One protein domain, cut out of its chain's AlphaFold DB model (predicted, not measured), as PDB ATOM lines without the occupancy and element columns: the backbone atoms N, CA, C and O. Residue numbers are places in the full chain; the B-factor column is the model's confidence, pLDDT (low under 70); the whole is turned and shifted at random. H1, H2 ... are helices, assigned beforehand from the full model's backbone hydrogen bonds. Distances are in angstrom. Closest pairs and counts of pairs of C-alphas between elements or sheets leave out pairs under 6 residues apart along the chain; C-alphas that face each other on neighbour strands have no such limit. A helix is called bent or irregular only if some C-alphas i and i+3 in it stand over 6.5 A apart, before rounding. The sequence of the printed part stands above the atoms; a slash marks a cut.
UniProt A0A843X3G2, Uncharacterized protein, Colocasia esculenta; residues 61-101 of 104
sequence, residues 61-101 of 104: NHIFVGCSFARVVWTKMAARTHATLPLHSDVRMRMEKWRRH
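This is residues 61 to 101 of the 104 residues of an uncharacterized protein of Colocasia esculenta (UniProt A0A843X3G2). Three helices make a loose, open frame: the short H1 meets the longest helix, H2, at a corner, the link after H2 folds back toward H1, and H3 begins near H1 and runs away as an arm whose last part sticks out with residues 96 to 101. H2 and H3 are apart, and the frame is open between them. The printed part has 41 residues with three named helices, H1, H2 and H3 in that order along the chain, and no named strand; the class is all helix. The whole is only just compact, close to loose, with a radius of gyration of the C-alphas of 10.7 A, and it spans 29 by 21 by 14 A.

H1, residues 61 to 66, and H2, residues 68 to 81, touch only at the corner by their link, H2 with residues 70 to 71 alone. Their closest C-alphas, those of Ile 63 and Ala 70, are 6.1 A apart. Their lines stand at 73 degrees, only just about perpendicular. H2 and H3, residues 88 to 99, are apart. H1 and H3 only just touch, with 3 pairs of C-alphas within 8 A, and H3 does so with residues 88 to 91 alone. The closest C-alphas of H1 and H3 are those of Val 65 and His 88, 5.7 A apart. These two helices run opposite ways at a shallow tilt of 28 degrees. Residues 96 to 101, of which 96 to 99 belong to H3, stand free. In H1 and H2 every O i to N i+4 pair is within hydrogen-bond range; in H3 it is 7 of 8.

H1 begins at Asn 61, C-alpha at (143.381, 151.246, 124.878), and ends at Gly 66, 6.2 A from first to last C-alpha. It is neither bent nor irregular, but only just: C-alphas 63 and 66 are 6.2 A apart. H2 runs from Ser 68, C-alpha at (135.762, 147.115, 133.007), to Thr 81, 20.2 A from first to last C-alpha. H3 runs from His 88 to Arg 99, 16.6 A from first to last C-alpha, and its C-alpha 99 is at (156.452, 150.609, 120.969).

The two C-alphas farthest apart, those of Arg 80 and Arg 100, are 29.0 A apart. The C-alphas of the first and last printed residues, Asn 61 and His 101, are 18.9 A apart. The printed part has no cut. The link from H1 to H2 is tight, with 1 residue, and the link from H2 to H3 is short, with 6 residues. The mean pLDDT of the printed part is 72.1; the model's confidence is low, under 70, at residues 84 to 101, and the mean over H3 is 61.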
ATOM      1  N   ASN A  61     143.552 150.470 123.647       81.06
ATOM      2  CA  ASN A  61     143.381 151.246 124.878       81.06
ATOM      3  C   ASN A  61     142.166 150.775 125.692       81.06
ATOM      4  O   ASN A  61     142.269 150.603 126.906       81.06
ATOM      5  N   HIS A  62     141.031 150.503 125.045       83.25
ATOM      6  CA  HIS A  62     139.875 149.952 125.742       83.25
ATOM      7  C   HIS A  62     140.194 148.562 126.324       83.25
ATOM      8  O   HIS A  62     140.063 148.386 127.524       83.25
ATOM      9  N   ILE A  63     140.716 147.596 125.563       84.56
ATOM     10  CA  ILE A  63     141.005 146.236 126.073       84.56
ATOM     11  C   ILE A  63     141.990 146.248 127.252       84.56
ATOM     12  O   ILE A  63     141.818 145.504 128.215       84.56
ATOM     13  N   PHE A  64     143.024 147.084 127.204       81.00
ATOM     14  CA  PHE A  64     144.060 147.061 128.232       81.00
ATOM     15  C   PHE A  64     143.714 147.886 129.470       81.00
ATOM     16  O   PHE A  64     144.053 147.467 130.577       81.00
ATOM     17  N   VAL A  65     143.052 149.037 129.310       78.88
ATOM     18  CA  VAL A  65     142.834 149.971 130.428       78.88
ATOM     19  C   VAL A  65     141.416 150.517 130.566       78.88
ATOM     20  O   VAL A  65     141.027 150.870 131.679       78.88
ATOM     21  N   GLY A  66     140.641 150.589 129.482       79.56
ATOM     22  CA  GLY A  66     139.279 151.144 129.509       79.56
ATOM     23  C   GLY A  66     138.184 150.125 129.847       79.56
ATOM     24  O   GLY A  66     137.152 150.470 130.409       79.56
ATOM     25  N   CYS A  67     138.411 148.851 129.550       85.25
ATOM     26  CA  CYS A  67     137.416 147.800 129.629       85.25
ATOM     27  C   CYS A  67     137.272 147.330 131.072       85.25
ATOM     28  O   CYS A  67     138.179 146.718 131.647       85.25
ATOM     29  N   SER A  68     136.096 147.563 131.652       84.31
ATOM     30  CA  SER A  68     135.762 147.115 133.007       84.31
ATOM     31  C   SER A  68     135.918 145.600 133.174       84.31
ATOM     32  O   SER A  68     136.422 145.148 134.202       84.31
ATOM     33  N   PHE A  69     135.568 144.819 132.147       85.69
ATOM     34  CA  PHE A  69     135.751 143.370 132.149       85.69
ATOM     35  C   PHE A  69     137.233 142.984 132.163       85.69
ATOM     36  O   PHE A  69     137.665 142.204 133.015       85.69
ATOM     37  N   ALA A  70     138.030 143.562 131.261       85.06
ATOM     38  CA  ALA A  70     139.455 143.268 131.183       85.06
ATOM     39  C   ALA A  70     140.180 143.641 132.481       85.06
ATOM     40  O   ALA A  70     141.008 142.874 132.963       85.06
ATOM     41  N   ARG A  71     139.797 144.755 133.121       82.94
ATOM     42  CA  ARG A  71     140.345 145.165 134.420       82.94
ATOM     43  C   ARG A  71     140.178 144.083 135.487       82.94
ATOM     44  O   ARG A  71     141.118 143.812 136.224       82.94
ATOM     45  N   VAL A  72     139.021 143.422 135.548       84.88
ATOM     46  CA  VAL A  72     138.789 142.312 136.490       84.88
ATOM     47  C   VAL A  72     139.693 141.117 136.177       84.88
ATOM     48  O   VAL A  72     140.219 140.490 137.100       84.88
ATOM     49  N   VAL A  73     139.888 140.801 134.894       85.00
ATOM     50  CA  VAL A  73     140.784 139.717 134.458       85.00
ATOM     51  C   VAL A  73     142.223 140.023 134.857       85.00
ATOM     52  O   VAL A  73     142.854 139.192 135.515       85.00
ATOM     53  N   TRP A  74     142.713 141.222 134.546       81.19
ATOM     54  CA  TRP A  74     144.058 141.649 134.914       81.19
ATOM     55  C   TRP A  74     144.258 141.608 136.422       81.19
ATOM     56  O   TRP A  74     145.236 141.014 136.869       81.19
ATOM     57  N   THR A  75     143.311 142.119 137.216       80.12
ATOM     58  CA  THR A  75     143.388 142.065 138.687       80.12
ATOM     59  C   THR A  75     143.519 140.642 139.210       80.12
ATOM     60  O   THR A  75     144.336 140.377 140.090       80.12
ATOM     61  N   LYS A  76     142.762 139.700 138.644       81.69
ATOM     62  CA  LYS A  76     142.860 138.286 139.025       81.69
ATOM     63  C   LYS A  76     144.184 137.654 138.603       81.69
ATOM     64  O   LYS A  76     144.702 136.823 139.342       81.69
ATOM     65  N   MET A  77     144.718 138.015 137.437       80.62
ATOM     66  CA  MET A  77     146.029 137.534 136.996       80.62
ATOM     67  C   MET A  77     147.142 138.083 137.889       80.62
ATOM     68  O   MET A  77     147.928 137.306 138.415       80.62
ATOM     69  N   ALA A  78     147.140 139.387 138.151       78.19
ATOM     70  CA  ALA A  78     148.103 140.055 139.020       78.19
ATOM     71  C   ALA A  78     148.117 139.492 140.444       78.19
ATOM     72  O   ALA A  78     149.188 139.239 140.992       78.19
ATOM     73  N   ALA A  79     146.938 139.222 141.014       76.69
ATOM     74  CA  ALA A  79     146.818 138.596 142.330       76.69
ATOM     75  C   ALA A  79     147.441 137.191 142.382       76.69
ATOM     76  O   ALA A  79     147.902 136.765 143.434       76.69
ATOM     77  N   ARG A  80     147.470 136.470 141.253       76.31
ATOM     78  CA  ARG A  80     148.104 135.147 141.150       76.31
ATOM     79  C   ARG A  80     149.604 135.225 140.907       76.31
ATOM     80  O   ARG A  80     150.319 134.308 141.284       76.31
ATOM     81  N   THR A  81     150.071 136.282 140.251       77.50
ATOM     82  CA  THR A  81     151.472 136.416 139.838       77.50
ATOM     83  C   THR A  81     152.271 137.366 140.726       77.50
ATOM     84  O   THR A  81     153.409 137.670 140.384       77.50
ATOM     85  N   HIS A  82     151.684 137.889 141.813       71.25
ATOM     86  CA  HIS A  82     152.236 138.997 142.612       71.25
ATOM     87  C   HIS A  82     152.697 140.190 141.756       71.25
ATOM     88  O   HIS A  82     153.556 140.974 142.154       71.25
ATOM     89  N   ALA A  83     152.136 140.330 140.553       70.62
ATOM     90  CA  ALA A  83     152.515 141.393 139.645       70.62
ATOM     91  C   ALA A  83     151.774 142.662 140.049       70.62
ATOM     92  O   ALA A  83     150.564 142.638 140.272       70.62
ATOM     93  N   THR A  84     152.475 143.790 140.099       68.19
ATOM     94  CA  THR A  84     151.820 145.084 140.274       68.19
ATOM     95  C   THR A  84     150.951 145.356 139.053       68.19
ATOM     96  O   THR A  84     151.454 145.406 137.925       68.19
ATOM     97  N   LEU A  85     149.645 145.524 139.272       61.53
ATOM     98  CA  LEU A  85     148.745 145.960 138.213       61.53
ATOM     99  C   LEU A  85     149.222 147.306 137.693       61.53
ATOM    100  O   LEU A  85     149.370 148.236 138.487       61.53
ATOM    101  N   PRO A  86     149.439 147.441 136.383       59.91
ATOM    102  CA  PRO A  86     149.750 148.739 135.838       59.91
ATOM    103  C   PRO A  86     148.483 149.605 135.941       59.91
ATOM    104  O   PRO A  86     147.424 149.258 135.409       59.91
ATOM    105  N   LEU A  87     148.575 150.714 136.679       57.03
ATOM    106  CA  LEU A  87     147.536 151.741 136.680       57.03
ATOM    107  C   LEU A  87     147.421 152.330 135.265       57.03
ATOM    108  O   LEU A  87     148.330 152.200 134.447       57.03
ATOM    109  N   HIS A  88     146.296 152.975 134.952       60.31
ATOM    110  CA  HIS A  88     146.015 153.513 133.611       60.31
ATOM    111  C   HIS A  88     147.179 154.360 133.038       60.31
ATOM    112  O   HIS A  88     147.490 154.259 131.851       60.31
ATOM    113  N   SER A  89     147.866 155.141 133.881       59.34
ATOM    114  CA  SER A  89     149.080 155.896 133.530       59.34
ATOM    115  C   SER A  89     150.289 155.001 133.227       59.34
ATOM    116  O   SER A  89     150.991 155.222 132.237       59.34
ATOM    117  N   ASP A  90     150.505 153.958 134.028       61.38
ATOM    118  CA  ASP A  90     151.645 153.046 133.904       61.38
ATOM    119  C   ASP A  90     151.546 152.163 132.662       61.38
ATOM    120  O   ASP A  90     152.565 151.887 132.027       61.38
ATOM    121  N   VAL A  91     150.336 151.738 132.277       61.59
ATOM    122  CA  VAL A  91     150.139 150.957 131.044       61.59
ATOM    123  C   VAL A  91     150.489 151.791 129.824       61.59
ATOM    124  O   VAL A  91     151.228 151.303 128.973       61.59
ATOM    125  N   ARG A  92     150.000 153.036 129.728       58.81
ATOM    126  CA  ARG A  92     150.272 153.901 128.568       58.81
ATOM    127  C   ARG A  92     151.775 154.139 128.406       58.81
ATOM    128  O   ARG A  92     152.312 153.915 127.324       58.81
ATOM    129  N   MET A  93     152.451 154.494 129.497       57.84
ATOM    130  CA  MET A  93     153.897 154.721 129.506       57.84
ATOM    131  C   MET A  93     154.679 153.446 129.168       57.84
ATOM    132  O   MET A  93     155.616 153.468 128.364       57.84
ATOM    133  N   ARG A  94     154.289 152.305 129.749       61.38
ATOM    134  CA  ARG A  94     154.928 151.019 129.462       61.38
ATOM    135  C   ARG A  94     154.712 150.640 127.999       61.38
ATOM    136  O   ARG A  94     155.681 150.304 127.333       61.38
ATOM    137  N   MET A  95     153.502 150.770 127.461       59.38
ATOM    138  CA  MET A  95     153.210 150.504 126.048       59.38
ATOM    139  C   MET A  95     153.992 151.403 125.089       59.38
ATOM    140  O   MET A  95     154.460 150.916 124.067       59.38
ATOM    141  N   GLU A  96     154.197 152.681 125.406       62.97
ATOM    142  CA  GLU A  96     155.078 153.559 124.619       62.97
ATOM    143  C   GLU A  96     156.545 153.141 124.687       62.97
ATOM    144  O   GLU A  96     157.273 153.266 123.700       62.97
ATOM    145  N   LYS A  97     156.987 152.612 125.831       64.81
ATOM    146  CA  LYS A  97     158.319 152.015 125.957       64.81
ATOM    147  C   LYS A  97     158.453 150.760 125.086       64.81
ATOM    148  O   LYS A  97     159.462 150.630 124.400       64.81
ATOM    149  N   TRP A  98     157.442 149.889 125.066       59.31
ATOM    150  CA  TRP A  98     157.406 148.702 124.197       59.31
ATOM    151  C   TRP A  98     157.328 149.073 122.713       59.31
ATOM    152  O   TRP A  98     158.048 148.489 121.912       59.31
ATOM    153  N   ARG A  99     156.549 150.101 122.348       59.78
ATOM    154  CA  ARG A  99     156.452 150.609 120.969       59.78
ATOM    155  C   ARG A  99     157.811 151.039 120.411       59.78
ATOM    156  O   ARG A  99     158.067 150.848 119.234       59.78
ATOM    157  N   ARG A 100     158.679 151.603 121.256       62.69
ATOM    158  CA  ARG A 100     160.028 152.039 120.864       62.69
ATOM    159  C   ARG A 100     161.032 150.900 120.665       62.69
ATOM    160  O   ARG A 100     162.059 151.138 120.048       62.69
ATOM    161  N   HIS A 101     160.762 149.708 121.193       62.75
ATOM    162  CA  HIS A 101     161.706 148.582 121.187       62.75
ATOM    163  C   HIS A 101     161.186 147.357 120.427       62.75
ATOM    164  O   HIS A 101     161.828 146.311 120.461       62.75
TER     165      HIS A 101